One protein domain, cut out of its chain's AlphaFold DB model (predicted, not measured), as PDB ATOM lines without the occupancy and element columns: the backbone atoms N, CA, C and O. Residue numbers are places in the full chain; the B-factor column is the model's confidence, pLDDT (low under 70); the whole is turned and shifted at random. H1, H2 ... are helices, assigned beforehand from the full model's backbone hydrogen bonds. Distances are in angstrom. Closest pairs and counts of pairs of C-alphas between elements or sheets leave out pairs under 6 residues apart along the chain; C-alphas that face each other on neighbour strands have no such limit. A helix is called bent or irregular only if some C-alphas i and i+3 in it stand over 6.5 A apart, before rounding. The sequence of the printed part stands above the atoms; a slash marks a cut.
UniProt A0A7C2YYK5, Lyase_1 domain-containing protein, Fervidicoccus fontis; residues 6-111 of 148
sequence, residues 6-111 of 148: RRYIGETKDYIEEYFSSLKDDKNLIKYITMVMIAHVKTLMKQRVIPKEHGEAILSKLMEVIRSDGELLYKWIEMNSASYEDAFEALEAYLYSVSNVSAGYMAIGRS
ATOM      1  N   ARG A   6       5.971 -23.821  14.586       66.25
ATOM      2  CA  ARG A   6       4.647 -24.304  14.172       66.25
ATOM      3  C   ARG A   6       4.667 -25.196  12.933       66.25
ATOM      4  O   ARG A   6       3.906 -26.151  12.880       66.25
ATOM      5  N   ARG A   7       5.607 -24.991  12.001       64.56
ATOM      6  CA  ARG A   7       5.769 -25.864  10.822       64.56
ATOM      7  C   ARG A   7       6.143 -27.306  11.195       64.56
ATOM      8  O   ARG A   7       5.923 -28.214  10.401       64.56
ATOM      9  N   TYR A   8       6.696 -27.528  12.389       66.62
ATOM     10  CA  TYR A   8       7.038 -28.859  12.896       66.62
ATOM     11  C   TYR A   8       5.880 -29.542  13.642       66.62
ATOM     12  O   TYR A   8       6.001 -30.713  13.987       66.62
ATOM     13  N   ILE A   9       4.767 -28.837  13.877       65.62
ATOM     14  CA  ILE A   9       3.570 -29.356  14.565       65.62
ATOM     15  C   ILE A   9       2.566 -29.959  13.553       65.62
ATOM     16  O   ILE A   9       1.557 -30.540  13.941       65.62
ATOM     17  N   GLY A  10       2.865 -29.889  12.250       67.56
ATOM     18  CA  GLY A  10       1.995 -30.339  11.158       67.56
ATOM     19  C   GLY A  10       1.306 -29.174  10.448       67.56
ATOM     20  O   GLY A  10       1.608 -28.012  10.714       67.56
ATOM     21  N   GLU A  11       0.399 -29.479   9.516       66.94
ATOM     22  CA  GLU A  11      -0.424 -28.450   8.875       66.94
ATOM     23  C   GLU A  11      -1.396 -27.844   9.894       66.94
ATOM     24  O   GLU A  11      -2.268 -28.520  10.446       66.94
ATOM     25  N   THR A  12      -1.235 -26.550  10.150       68.06
ATOM     26  CA  THR A  12      -2.173 -25.732  10.913       68.06
ATOM     27  C   THR A  12      -3.227 -25.164   9.973       68.06
ATOM     28  O   THR A  12      -2.921 -24.730   8.868       68.06
ATOM     29  N   LYS A  13      -4.495 -25.172  10.399       78.38
ATOM     30  CA  LYS A  13      -5.563 -24.503   9.645       78.38
ATOM     31  C   LYS A  13      -5.397 -22.987   9.761       78.38
ATOM     32  O   LYS A  13      -5.102 -22.506  10.854       78.38
ATOM     33  N   ASP A  14      -5.686 -22.251   8.693       79.00
ATOM     34  CA  ASP A  14      -5.488 -20.793   8.618       79.00
ATOM     35  C   ASP A  14      -6.112 -20.021   9.793       79.00
ATOM     36  O   ASP A  14      -5.486 -19.124  10.353       79.00
ATOM     37  N   TYR A  15      -7.308 -20.415  10.248       81.50
ATOM     38  CA  TYR A  15      -7.975 -19.748  11.376       81.50
ATOM     39  C   TYR A  15      -7.230 -19.905  12.711       81.50
ATOM     40  O   TYR A  15      -7.391 -19.077  13.606       81.50
ATOM     41  N   ILE A  16      -6.440 -20.971  12.876       83.31
ATOM     42  CA  ILE A  16      -5.626 -21.190  14.078       83.31
ATOM     43  C   ILE A  16      -4.443 -20.225  14.057       83.31
ATOM     44  O   ILE A  16      -4.150 -19.590  15.066       83.31
ATOM     45  N   GLU A  17      -3.783 -20.090  12.908       81.25
ATOM     46  CA  GLU A  17      -2.676 -19.148  12.758       81.25
ATOM     47  C   GLU A  17      -3.132 -17.704  12.943       81.25
ATOM     48  O   GLU A  17      -2.449 -16.942  13.623       81.25
ATOM     49  N   GLU A  18      -4.303 -17.349  12.404       83.81
ATOM     50  CA  GLU A  18      -4.889 -16.029  12.614       83.81
ATOM     51  C   GLU A  18      -5.219 -15.784  14.092       83.81
ATOM     52  O   GLU A  18      -4.912 -14.713  14.608       83.81
ATOM     53  N   TYR A  19      -5.777 -16.776  14.794       86.06
ATOM     54  CA  TYR A  19      -6.106 -16.653  16.218       86.06
ATOM     55  C   TYR A  19      -4.873 -16.416  17.103       86.06
ATOM     56  O   TYR A  19      -4.940 -15.653  18.065       86.06
ATOM     57  N   PHE A  20      -3.745 -17.059  16.789       86.25
ATOM     58  CA  PHE A  20      -2.496 -16.897  17.540       86.25
ATOM     59  C   PHE A  20      -1.632 -15.725  17.059       86.25
ATOM     60  O   PHE A  20      -0.569 -15.498  17.635       86.25
ATOM     61  N   SER A  21      -2.036 -15.005  16.009       89.88
ATOM     62  CA  SER A  21      -1.238 -13.911  15.463       89.88
ATOM     63  C   SER A  21      -1.514 -12.586  16.178       89.88
ATOM     64  O   SER A  21      -2.634 -12.080  16.144       89.88
ATOM     65  N   SER A  22      -0.478 -11.968  16.750       92.69
ATOM     66  CA  SER A  22      -0.494 -10.578  17.234       92.69
ATOM     67  C   SER A  22       0.008  -9.574  16.193       92.69
ATOM     68  O   SER A  22       0.094  -8.377  16.466       92.69
ATOM     69  N   LEU A  23       0.342 -10.023  14.978       91.31
ATOM     70  CA  LEU A  23       1.048  -9.210  13.982       91.31
ATOM     71  C   LEU A  23       0.298  -7.919  13.599       91.31
ATOM     72  O   LEU A  23       0.932  -6.896  13.316       91.31
ATOM     73  N   LYS A  24      -1.043  -7.967  13.585       88.75
ATOM     74  CA  LYS A  24      -1.906  -6.804  13.310       88.75
ATOM     75  C   LYS A  24      -1.745  -5.730  14.395       88.75
ATOM     76  O   LYS A  24      -1.622  -4.549  14.065       88.75
ATOM     77  N   ASP A  25      -1.687  -6.142  15.658       90.00
ATOM     78  CA  ASP A  25      -1.565  -5.251  16.816       90.00
ATOM     79  C   ASP A  25      -0.132  -4.728  16.996       90.00
ATOM     80  O   ASP A  25       0.085  -3.564  17.355       90.00
ATOM     81  N   ASP A  26       0.863  -5.547  16.650       94.25
ATOM     82  CA  ASP A  26       2.287  -5.221  16.781       94.25
ATOM     83  C   ASP A  26       2.762  -4.103  15.836       94.25
ATOM     84  O   ASP A  26       3.870  -3.581  15.997       94.25
ATOM     85  N   LYS A  27       1.929  -3.665  14.883       91.69
ATOM     86  CA  LYS A  27       2.266  -2.579  13.948       91.69
ATOM     87  C   LYS A  27       2.669  -1.291  14.653       91.69
ATOM     88  O   LYS A  27       3.634  -0.649  14.248       91.69
ATOM     89  N   ASN A  28       2.008  -0.954  15.756       91.62
ATOM     90  CA  ASN A  28       2.354   0.227  16.555       91.62
ATOM     91  C   ASN A  28       3.609   0.019  17.423       91.62
ATOM     92  O   ASN A  28       4.177   0.978  17.953       91.62
ATOM     93  N   LEU A  29       4.048  -1.230  17.582       96.06
ATOM     94  CA  LEU A  29       5.197  -1.619  18.394       96.06
ATOM     95  C   LEU A  29       6.470  -1.811  17.566       96.06
ATOM     96  O   LEU A  29       7.553  -1.860  18.151       96.06
ATOM     97  N   ILE A  30       6.385  -1.862  16.230       95.81
ATOM     98  CA  ILE A  30       7.506  -2.266  15.368       95.81
ATOM     99  C   ILE A  30       8.771  -1.430  15.572       95.81
ATOM    100  O   ILE A  30       9.880  -1.966  15.633       95.81
ATOM    101  N   LYS A  31       8.613  -0.118  15.767       95.88
ATOM    102  CA  LYS A  31       9.716   0.790  16.090       95.88
ATOM    103  C   LYS A  31      10.454   0.340  17.353       95.88
ATOM    104  O   LYS A  31      11.678   0.228  17.359       95.88
ATOM    105  N   TYR A  32       9.710   0.054  18.417       97.62
ATOM    106  CA  TYR A  32      10.253  -0.344  19.713       97.62
ATOM    107  C   TYR A  32      10.828  -1.762  19.677       97.62
ATOM    108  O   TYR A  32      11.907  -1.986  20.223       97.62
ATOM    109  N   ILE A  33      10.169  -2.691  18.978       97.25
ATOM    110  CA  ILE A  33      10.677  -4.046  18.708       97.25
ATOM    111  C   ILE A  33      12.046  -3.960  18.033       97.25
ATOM    112  O   ILE A  33      13.022  -4.538  18.511       97.25
ATOM    113  N   THR A  34      12.150  -3.157  16.975       96.62
ATOM    114  CA  THR A  34      13.398  -2.986  16.226       96.62
ATOM    115  C   THR A  34      14.490  -2.348  17.090       96.62
ATOM    116  O   THR A  34      15.638  -2.788  17.059       96.62
ATOM    117  N   MET A  35      14.149  -1.367  17.936       97.44
ATOM    118  CA  MET A  35      15.090  -0.777  18.901       97.44
ATOM    119  C   MET A  35      15.626  -1.803  19.909       97.44
ATOM    120  O   MET A  35      16.829  -1.820  20.179       97.44
ATOM    121  N   VAL A  36      14.758  -2.662  20.451       97.25
ATOM    122  CA  VAL A  36      15.157  -3.736  21.377       97.25
ATOM    123  C   VAL A  36      16.064  -4.742  20.670       97.25
ATOM    124  O   VAL A  36      17.110  -5.095  21.210       97.25
ATOM    125  N   MET A  37      15.747  -5.123  19.431       95.56
ATOM    126  CA  MET A  37      16.598  -6.014  18.634       95.56
ATOM    127  C   MET A  37      17.975  -5.402  18.341       95.56
ATOM    128  O   MET A  37      18.989  -6.086  18.472       95.56
ATOM    129  N   ILE A  38      18.054  -4.103  18.036       96.44
ATOM    130  CA  ILE A  38      19.336  -3.393  17.876       96.44
ATOM    131  C   ILE A  38      20.154  -3.442  19.167       96.44
ATOM    132  O   ILE A  38      21.357  -3.711  19.130       96.44
ATOM    133  N   ALA A  39      19.522  -3.165  20.310       97.19
ATOM    134  CA  ALA A  39      20.192  -3.200  21.608       97.19
ATOM    135  C   ALA A  39      20.703  -4.613  21.941       97.19
ATOM    136  O   ALA A  39      21.833  -4.770  22.413       97.19
ATOM    137  N   HIS A  40      19.909  -5.635  21.627       96.44
ATOM    138  CA  HIS A  40      20.278  -7.032  21.800       96.44
ATOM    139  C   HIS A  40      21.485  -7.415  20.928       96.44
ATOM    140  O   HIS A  40      22.502  -7.864  21.455       96.44
ATOM    141  N   VAL A  41      21.452  -7.129  19.621       95.06
ATOM    142  CA  VAL A  41      22.568  -7.420  18.698       95.06
ATOM    143  C   VAL A  41      23.849  -6.700  19.127       95.06
ATOM    144  O   VAL A  41      24.915  -7.314  19.175       95.06
ATOM    145  N   LYS A  42      23.761  -5.426  19.532       96.81
ATOM    146  CA  LYS A  42      24.913  -4.688  20.082       96.81
ATOM    147  C   LYS A  42      25.483  -5.351  21.337       96.81
ATOM    148  O   LYS A  42      26.700  -5.361  21.522       96.81
ATOM    149  N   THR A  43      24.626  -5.909  22.188       96.31
ATOM    150  CA  THR A  43      25.049  -6.636  23.391       96.31
ATOM    151  C   THR A  43      25.783  -7.922  23.021       96.31
ATOM    152  O   THR A  43      26.879  -8.152  23.529       96.31
ATOM    153  N   LEU A  44      25.252  -8.707  22.078       95.88
ATOM    154  CA  LEU A  44      25.920  -9.911  21.575       95.88
ATOM    155  C   LEU A  44      27.293  -9.596  20.964       95.88
ATOM    156  O   LEU A  44      28.263 -10.301  21.243       95.88
ATOM    157  N   MET A  45      27.399  -8.517  20.179       95.62
ATOM    158  CA  MET A  45      28.672  -8.066  19.603       95.62
ATOM    159  C   MET A  45      29.668  -7.665  20.695       95.62
ATOM    160  O   MET A  45      30.833  -8.060  20.652       95.62
ATOM    161  N   LYS A  46      29.214  -6.911  21.705       97.00
ATOM    162  CA  LYS A  46      30.045  -6.491  22.843       97.00
ATOM    163  C   LYS A  46      30.590  -7.691  23.624       97.00
ATOM    164  O   LYS A  46      31.743  -7.658  24.044       97.00
ATOM    165  N   GLN A  47      29.783  -8.740  23.782       96.56
ATOM    166  CA  GLN A  47      30.169  -9.991  24.445       96.56
ATOM    167  C   GLN A  47      30.943 -10.957  23.532       96.56
ATOM    168  O   GLN A  47      31.306 -12.043  23.970       96.56
ATOM    169  N   ARG A  48      31.211 -10.576  22.272       95.69
ATOM    170  CA  ARG A  48      31.889 -11.408  21.260       95.69
ATOM    171  C   ARG A  48      31.188 -12.750  20.994       95.69
ATOM    172  O   ARG A  48      31.830 -13.704  20.573       95.69
ATOM    173  N   VAL A  49      29.874 -12.811  21.220       94.69
ATOM    174  CA  VAL A  49      29.034 -13.990  20.933       94.69
ATOM    175  C   VAL A  49      28.733 -14.092  19.437       94.69
ATOM    176  O   VAL A  49      28.660 -15.188  18.891       94.69
ATOM    177  N   ILE A  50      28.585 -12.946  18.769       91.81
ATOM    178  CA  ILE A  50      28.432 -12.841  17.315       91.81
ATOM    179  C   ILE A  50      29.686 -12.182  16.716       91.81
ATOM    180  O   ILE A  50      30.156 -11.174  17.261       91.81
ATOM    181  N   PRO A  51      30.233 -12.696  15.597       91.75
ATOM    182  CA  PRO A  51      31.308 -12.019  14.879       91.75
ATOM    183  C   PRO A  51      30.894 -10.613  14.434       91.75
ATOM    184  O   PRO A  51      29.743 -10.375  14.060       91.75
ATOM    185  N   LYS A  52      31.845  -9.675  14.461       92.00
ATOM    186  CA  LYS A  52      31.579  -8.250  14.211       92.00
ATOM    187  C   LYS A  52      30.892  -8.010  12.863       92.00
ATOM    188  O   LYS A  52      29.896  -7.300  12.823       92.00
ATOM    189  N   GLU A  53      31.377  -8.653  11.808       91.44
ATOM    190  CA  GLU A  53      30.846  -8.539  10.442       91.44
ATOM    191  C   GLU A  53      29.365  -8.947  10.362       91.44
ATOM    192  O   GLU A  53      28.539  -8.226   9.802       91.44
ATOM    193  N   HIS A  54      28.999 -10.063  11.006       91.50
ATOM    194  CA  HIS A  54      27.610 -10.522  11.079       91.50
ATOM    195  C   HIS A  54      26.733  -9.563  11.888       91.50
ATOM    196  O   HIS A  54      25.614  -9.253  11.482       91.50
ATOM    197  N   GLY A  55      27.241  -9.059  13.016       93.12
ATOM    198  CA  GLY A  55      26.528  -8.072  13.825       93.12
ATOM    199  C   GLY A  55      26.275  -6.764  13.076       93.12
ATOM    200  O   GLY A  55      25.157  -6.254  13.096       93.12
ATOM    201  N   GLU A  56      27.272  -6.247  12.358       93.44
ATOM    202  CA  GLU A  56      27.144  -5.024  11.554       93.44
ATOM    203  C   GLU A  56      26.142  -5.190  10.405       93.44
ATOM    204  O   GLU A  56      25.325  -4.292  10.178       93.44
ATOM    205  N   ALA A  57      26.125  -6.351   9.742       91.94
ATOM    206  CA  ALA A  57      25.144  -6.658   8.703       91.94
ATOM    207  C   ALA A  57      23.701  -6.644   9.243       91.94
ATOM    208  O   ALA A  57      22.817  -6.024   8.646       91.94
ATOM    209  N   ILE A  58      23.459  -7.263  10.404       93.25
ATOM    210  CA  ILE A  58      22.133  -7.270  11.044       93.25
ATOM    211  C   ILE A  58      21.727  -5.855  11.466       93.25
ATOM    212  O   ILE A  58      20.604  -5.425  11.203       93.25
ATOM    213  N   LEU A  59      22.641  -5.109  12.098       95.00
ATOM    214  CA  LEU A  59      22.380  -3.736  12.526       95.00
ATOM    215  C   LEU A  59      22.032  -2.827  11.347       95.00
ATOM    216  O   LEU A  59      21.120  -2.015  11.466       95.00
ATOM    217  N   SER A  60      22.714  -2.979  10.211       94.69
ATOM    218  CA  SER A  60      22.406  -2.229   8.992       94.69
ATOM    219  C   SER A  60      20.950  -2.436   8.557       94.69
ATOM    220  O   SER A  60      20.234  -1.456   8.345       94.69
ATOM    221  N   LYS A  61      20.469  -3.685   8.539       94.38
ATOM    222  CA  LYS A  61      19.083  -4.013   8.171       94.38
ATOM    223  C   LYS A  61      18.051  -3.558   9.191       94.38
ATOM    224  O   LYS A  61      17.030  -2.990   8.814       94.38
ATOM    225  N   LEU A  62      18.334  -3.699  10.481       95.50
ATOM    226  CA  LEU A  62      17.471  -3.147  11.527       95.50
ATOM    227  C   LEU A  62      17.350  -1.614  11.421       95.50
ATOM    228  O   LEU A  62      16.276  -1.054  11.633       95.50
ATOM    229  N   MET A  63      18.429  -0.923  11.045       96.19
ATOM    230  CA  MET A  63      18.398   0.525  10.814       96.19
ATOM    231  C   MET A  63      17.576   0.908   9.576       96.19
ATOM    232  O   MET A  63      16.919   1.947   9.600       96.19
ATOM    233  N   GLU A  64      17.578   0.098   8.513       95.50
ATOM    234  CA  GLU A  64      16.680   0.285   7.361       95.50
ATOM    235  C   GLU A  64      15.208   0.185   7.788       95.50
ATOM    236  O   GLU A  64      14.417   1.074   7.467       95.50
ATOM    237  N   VAL A  65      14.861  -0.826   8.595       95.31
ATOM    238  CA  VAL A  65      13.503  -0.996   9.137       95.31
ATOM    239  C   VAL A  65      13.081   0.230   9.953       95.31
ATOM    240  O   VAL A  65      12.013   0.781   9.688       95.31
ATOM    241  N   ILE A  66      13.932   0.732  10.860       95.31
ATOM    242  CA  ILE A  66      13.649   1.964  11.624       95.31
ATOM    243  C   ILE A  66      13.437   3.175  10.713       95.31
ATOM    244  O   ILE A  66      12.509   3.946  10.941       95.31
ATOM    245  N   ARG A  67      14.288   3.376   9.697       95.94
ATOM    246  CA  ARG A  67      14.183   4.540   8.795       95.94
ATOM    247  C   ARG A  67      12.890   4.539   7.987       95.94
ATOM    248  O   ARG A  67      12.382   5.609   7.680       95.94
ATOM    249  N   SER A  68      12.384   3.354   7.659       95.31
ATOM    250  CA  SER A  68      11.090   3.172   6.996       95.31
ATOM    251  C   SER A  68       9.891   3.168   7.949       95.31
ATOM    252  O   SER A  68       8.784   2.894   7.507       95.31
ATOM    253  N   ASP A  69      10.098   3.380   9.254       92.38
ATOM    254  CA  ASP A  69       9.065   3.221  10.289       92.38
ATOM    255  C   ASP A  69       8.331   1.864  10.208       92.38
ATOM    256  O   ASP A  69       7.117   1.752  10.355       92.38
ATOM    257  N   GLY A  70       9.082   0.801   9.907       92.75
ATOM    258  CA  GLY A  70       8.548  -0.548   9.721       92.75
ATOM    259  C   GLY A  70       7.915  -0.825   8.353       92.75
ATOM    260  O   GLY A  70       7.668  -1.992   8.051       92.75
ATOM    261  N   GLU A  71       7.700   0.174   7.492       93.50
ATOM    262  CA  GLU A  71       7.048  -0.004   6.184       93.50
ATOM    263  C   GLU A  71       7.776  -1.032   5.307       93.50
ATOM    264  O   GLU A  71       7.138  -1.853   4.648       93.50
ATOM    265  N   LEU A  72       9.113  -1.040   5.341       93.69
ATOM    266  CA  LEU A  72       9.918  -2.006   4.596       93.69
ATOM    267  C   LEU A  72       9.601  -3.448   5.014       93.69
ATOM    268  O   LEU A  72       9.460  -4.319   4.156       93.69
ATOM    269  N   LEU A  73       9.467  -3.694   6.321       93.44
ATOM    270  CA  LEU A  73       9.143  -5.017   6.846       93.44
ATOM    271  C   LEU A  73       7.737  -5.441   6.414       93.44
ATOM    272  O   LEU A  73       7.566  -6.552   5.925       93.44
ATOM    273  N   TYR A  74       6.741  -4.564   6.558       91.94
ATOM    274  CA  TYR A  74       5.356  -4.902   6.213       91.94
ATOM    275  C   TYR A  74       5.168  -5.160   4.716       91.94
ATOM    276  O   TYR A  74       4.531  -6.147   4.357       91.94
ATOM    277  N   LYS A  75       5.820  -4.379   3.844       92.94
ATOM    278  CA  LYS A  75       5.860  -4.676   2.402       92.94
ATOM    279  C   LYS A  75       6.479  -6.042   2.121       92.94
ATOM    280  O   LYS A  75       5.962  -6.802   1.308       92.94
ATOM    281  N   TRP A  76       7.570  -6.381   2.807       92.44
ATOM    282  CA  TRP A  76       8.193  -7.695   2.665       92.44
ATOM    283  C   TRP A  76       7.264  -8.829   3.131       92.44
ATOM    284  O   TRP A  76       7.179  -9.851   2.454       92.44
ATOM    285  N   ILE A  77       6.529  -8.653   4.234       90.75
ATOM    286  CA  ILE A  77       5.543  -9.634   4.720       90.75
ATOM    287  C   ILE A  77       4.451  -9.875   3.667       90.75
ATOM    288  O   ILE A  77       4.167 -11.029   3.341       90.75
ATOM    289  N   GLU A  78       3.888  -8.800   3.107       89.75
ATOM    290  CA  GLU A  78       2.849  -8.861   2.070       89.75
ATOM    291  C   GLU A  78       3.345  -9.596   0.816       89.75
ATOM    292  O   GLU A  78       2.702 -10.537   0.347       89.75
ATOM    293  N   MET A  79       4.535  -9.239   0.320       89.06
ATOM    294  CA  MET A  79       5.135  -9.858  -0.868       89.06
ATOM    295  C   MET A  79       5.389 -11.361  -0.712       89.06
ATOM    296  O   MET A  79       5.365 -12.091  -1.700       89.06
ATOM    297  N   ASN A  80       5.641 -11.831   0.511       83.19
ATOM    298  CA  ASN A  80       5.917 -13.240   0.783       83.19
ATOM    299  C   ASN A  80       4.661 -14.030   1.194       83.19
ATOM    300  O   ASN A  80       4.787 -15.215   1.499       83.19
ATOM    301  N   SER A  81       3.473 -13.396   1.213       76.38
ATOM    302  CA  SER A  81       2.189 -14.005   1.622       76.38
ATOM    303  C   SER A  81       2.323 -14.834   2.903       76.38
ATOM    304  O   SER A  81       1.877 -15.976   3.013       76.38
ATOM    305  N   ALA A  82       3.046 -14.264   3.864       71.88
ATOM    306  CA  ALA A  82       3.638 -14.994   4.963       71.88
ATOM    307  C   ALA A  82       2.882 -14.714   6.273       71.88
ATOM    308  O   ALA A  82       2.912 -13.598   6.781       71.88
ATOM    309  N   SER A  83       2.260 -15.746   6.851       81.50
ATOM    310  CA  SER A  83       1.635 -15.688   8.183       81.50
ATOM    311  C   SER A  83       2.681 -15.811   9.301       81.50
ATOM    312  O   SER A  83       3.425 -16.793   9.345       81.50
ATOM    313  N   TYR A  84       2.768 -14.819  10.191       88.25
ATOM    314  CA  TYR A  84       3.678 -14.813  11.345       88.25
ATOM    315  C   TYR A  84       2.891 -14.701  12.657       88.25
ATOM    316  O   TYR A  84       1.843 -14.059  12.709       88.25
ATOM    317  N   GLU A  85       3.388 -15.348  13.715       88.56
ATOM    318  CA  GLU A  85       2.851 -15.279  15.082       88.56
ATOM    319  C   GLU A  85       2.860 -13.852  15.603       88.56
ATOM    320  O   GLU A  85       1.864 -13.369  16.114       88.56
ATOM    321  N   ASP A  86       3.984 -13.174  15.449       92.38
ATOM    322  CA  ASP A  86       4.201 -11.849  15.996       92.38
ATOM    323  C   ASP A  86       5.203 -11.086  15.119       92.38
ATOM    324  O   ASP A  86       5.803 -11.621  14.172       92.38
ATOM    325  N   ALA A  87       5.393  -9.806  15.423       93.00
ATOM    326  CA  ALA A  87       6.366  -8.995  14.701       93.00
ATOM    327  C   ALA A  87       7.833  -9.383  14.981       93.00
ATOM    328  O   ALA A  87       8.697  -9.025  14.178       93.00
ATOM    329  N   PHE A  88       8.149 -10.111  16.064       92.38
ATOM    330  CA  PHE A  88       9.512 -10.615  16.297       92.38
ATOM    331  C   PHE A  88       9.857 -11.715  15.295       92.38
ATOM    332  O   PHE A  88      10.885 -11.631  14.624       92.38
ATOM    333  N   GLU A  89       8.974 -12.700  15.141       90.12
ATOM    334  CA  GLU A  89       9.117 -13.789  14.183       90.12
ATOM    335  C   GLU A  89       9.183 -13.247  12.749       90.12
ATOM    336  O   GLU A  89      10.042 -13.661  11.967       90.12
ATOM    337  N   ALA A  90       8.331 -12.270  12.417       92.00
ATOM    338  CA  ALA A  90       8.353 -11.622  11.110       92.00
ATOM    339  C   ALA A  90       9.677 -10.884  10.848       92.00
ATOM    340  O   ALA A  90      10.280 -11.045   9.784       92.00
ATOM    341  N   LEU A  91      10.158 -10.102  11.823       92.62
ATOM    342  CA  LEU A  91      11.418  -9.366  11.720       92.62
ATOM    343  C   LEU A  91      12.621 -10.311  11.615       92.62
ATOM    344  O   LEU A  91      13.542 -10.056  10.841       92.62
ATOM    345  N   GLU A  92      12.619 -11.419  12.349       90.38
ATOM    346  CA  GLU A  92      13.658 -12.440  12.247       90.38
ATOM    347  C   GLU A  92      13.666 -13.102  10.880       90.38
ATOM    348  O   GLU A  92      14.720 -13.174  10.251       90.38
ATOM    349  N   ALA A  93      12.504 -13.541  10.393       89.12
ATOM    350  CA  ALA A  93      12.379 -14.143   9.073       89.12
ATOM    351  C   ALA A  93      12.860 -13.185   7.974       89.12
ATOM    352  O   ALA A  93      13.610 -13.597   7.081       89.12
ATOM    353  N   TYR A  94      12.514 -11.900   8.092       91.44
ATOM    354  CA  TYR A  94      13.044 -10.852   7.231       91.44
ATOM    355  C   TYR A  94      14.575 -10.817   7.294       91.44
ATOM    356  O   TYR A  94      15.224 -10.980   6.262       91.44
ATOM    357  N   LEU A  95      15.175 -10.710   8.483       90.06
ATOM    358  CA  LEU A  95      16.632 -10.640   8.656       90.06
ATOM    359  C   LEU A  95      17.367 -11.897   8.161       90.06
ATOM    360  O   LEU A  95      18.464 -11.781   7.606       90.06
ATOM    361  N   TYR A  96      16.775 -13.084   8.301       86.94
ATOM    362  CA  TYR A  96      17.299 -14.317   7.704       86.94
ATOM    363  C   TYR A  96      17.312 -14.246   6.182       86.94
ATOM    364  O   TYR A  96      18.311 -14.631   5.574       86.94
ATOM    365  N   SER A  97      16.245 -13.729   5.569       84.44
ATOM    366  CA  SER A  97      16.149 -13.636   4.109       84.44
ATOM    367  C   SER A  97      17.253 -12.767   3.492       84.44
ATOM    368  O   SER A  97      17.702 -13.049   2.385       84.44
ATOM    369  N   VAL A  98      17.746 -11.756   4.224       75.56
ATOM    370  CA  VAL A  98      18.795 -10.836   3.746       75.56
ATOM    371  C   VAL A  98      20.207 -11.162   4.237       75.56
ATOM    372  O   VAL A  98      21.165 -10.726   3.605       75.56
ATOM    373  N   SER A  99      20.378 -11.896   5.344       71.62
ATOM    374  CA  SER A  99      21.701 -12.094   5.979       71.62
ATOM    375  C   SER A  99      22.064 -13.548   6.325       71.62
ATOM    376  O   SER A  99      23.146 -13.794   6.869       71.62
ATOM    377  N   ASN A 100      21.177 -14.496   5.993       72.06
ATOM    378  CA  ASN A 100      21.286 -15.953   6.142       72.06
ATOM    379  C   ASN A 100      21.907 -16.418   7.476       72.06
ATOM    380  O   ASN A 100      21.205 -16.535   8.478       72.06
ATOM    381  N   VAL A 101      23.223 -16.659   7.519       64.44
ATOM    382  CA  VAL A 101      23.939 -17.168   8.708       64.44
ATOM    383  C   VAL A 101      23.945 -16.153   9.859       64.44
ATOM    384  O   VAL A 101      23.901 -16.538  11.025       64.44
ATOM    385  N   SER A 102      23.940 -14.855   9.548       72.62
ATOM    386  CA  SER A 102      24.086 -13.787  10.547       72.62
ATOM    387  C   SER A 102      22.898 -13.746  11.516       72.62
ATOM    388  O   SER A 102      23.078 -13.644  12.727       72.62
ATOM    389  N   ALA A 103      21.678 -13.919  11.008       72.38
ATOM    390  CA  ALA A 103      20.463 -13.897  11.818       72.38
ATOM    391  C   ALA A 103      20.393 -15.048  12.849       72.38
ATOM    392  O   ALA A 103      19.762 -14.881  13.891       72.38
ATOM    393  N   GLY A 104      21.132 -16.151  12.614       78.81
ATOM    394  CA  GLY A 104      21.363 -17.296  13.519       78.81
ATOM    395  C   GLY A 104      21.594 -16.922  14.977       78.81
ATOM    396  O   GLY A 104      21.028 -17.511  15.896       78.81
ATOM    397  N   TYR A 105      22.430 -15.910  15.168       84.50
ATOM    398  CA  TYR A 105      22.929 -15.504  16.472       84.50
ATOM    399  C   TYR A 105      21.897 -14.738  17.302       84.50
ATOM    400  O   TYR A 105      22.036 -14.671  18.520       84.50
ATOM    401  N   MET A 106      20.854 -14.177  16.680       84.06
ATOM    402  CA  MET A 106      19.881 -13.334  17.381       84.06
ATOM    403  C   MET A 106      19.047 -14.101  18.405       84.06
ATOM    404  O   MET A 106      18.503 -13.492  19.311       84.06
ATOM    405  N   ALA A 107      18.916 -15.423  18.278       85.94
ATOM    406  CA  ALA A 107      18.188 -16.236  19.251       85.94
ATOM    407  C   ALA A 107      18.951 -16.431  20.578       85.94
ATOM    408  O   ALA A 107      18.359 -16.867  21.563       85.94
ATOM    409  N   ILE A 108      20.250 -16.123  20.625       89.81
ATOM    410  CA  ILE A 108      21.103 -16.434  21.774       89.81
ATOM    411  C   ILE A 108      20.832 -15.465  22.925       89.81
ATOM    412  O   ILE A 108      20.946 -14.254  22.775       89.81
ATOM    413  N   GLY A 109      20.555 -16.003  24.114       88.88
ATOM    414  CA  GLY A 109      20.491 -15.209  25.344       88.88
ATOM    415  C   GLY A 109      19.296 -14.257  25.426       88.88
ATOM    416  O   GLY A 109      19.383 -13.251  26.126       88.88
ATOM    417  N   ARG A 110      18.199 -14.561  24.723       88.50
ATOM    418  CA  ARG A 110      16.933 -13.822  24.819       88.50
ATOM    419  C   ARG A 110      15.733 -14.748  24.960       88.50
ATOM    420  O   ARG A 110      15.776 -15.909  24.557       88.50
ATOM    421  N   SER A 111      14.634 -14.193  25.453       90.06
ATOM    422  CA  SER A 111      13.286 -14.722  25.295       90.06
ATOM    423  C   SER A 111      12.400 -13.653  24.648       90.06
ATOM    424  O   SER A 111      12.712 -12.462  24.600       90.06
TER     425      SER A 111
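What this domain is: This is residues 6 to 111 of the 148 residues of the protein "Lyase_1 domain-containing protein" of Fervidicoccus fontis (UniProt A0A7C2YYK5). A long helical hairpin, H3 and H4, is crossed on one side by H6; H7 folds back along H6 near the first residues of H4, and H5 stands crosswise to H6 just after the end of H4. At one end of the longest axis lies H1, touching no helix, and residues 7 to 13 before it stick out. The printed part has 106 residues with seven named helices, H1 to H7 in order, and no named strand; the class is all helix. It is compact, with a radius of gyration of the C-alphas of 14.1 A, and spans 42 by 30 by 22 A.

How they stand to each other: H1, residues 14 to 19, is apart from H2, residues 25 to 28. H2 and H3, residues 30 to 46, meet only through their link. H3 and H4, residues 52 to 67, form a helical hairpin: they touch, closest at the C-alphas of Lys 31 and Ile 66, 6.1 A, at a shallow tilt of 16 degrees, opposite ways. H4 and H5, residues 71 to 79, touch only at the corner, closest at the C-alphas of Val 65 and Leu 72, 5.9 A. H6, residues 87 to 99, touches H5 about perpendicular at 84 degrees, the C-alphas of Leu 73 and Leu 91 closest at 6.9 A. H6 touches H4 at a steep tilt of 55 degrees, opposite ways, closest at the C-alphas of Ile 58 and Leu 95, 6.9 A. H3 and H6 only just touch, only at their ends, with 3 pairs of C-alphas within 8 A, closest Ile 30 and Ala 87 at 6.9 A. H6 and H7, residues 102 to 107, form a second helical hairpin, at a shallow tilt of 26 degrees, the C-alphas of Tyr 96 and Ala 103 closest at 5.2 A. H7 touches H4, the C-alphas of His 54 and Ser 102 closest at 4.8 A. In H1, H3, H4, H5 and H6 every O i to N i+4 pair is within hydrogen-bond range; in H7 0 of 2 are, beside 2 of 3 O i to N i+3 pairs, and H2 is too short for an O i to N i+4 pair.

Where its parts are: H1 begins at C-alpha 14, (-5.488, -20.793, 8.618), and measures 8.7 A from first to last C-alpha. H2 measures 6.7 A and is only just irregular, with C-alphas 25 and 28 6.7 A apart. H3 measures 24.1 A, H4 22.3 A, H5 12.3 A and H6 17.9 A. H7 measures 10.8 A, is only just irregular, with C-alphas 104 and 107 6.6 A apart, and ends at C-alpha 107, (18.188, -16.236, 19.251).

The domain as a whole: The C-alphas farthest apart, Lys 13 and Lys 46, are 42.0 A apart. The printed part has no cut and no long link. The mean pLDDT of the printed part is 88.4; residues 6 to 12 and 101 are under 70.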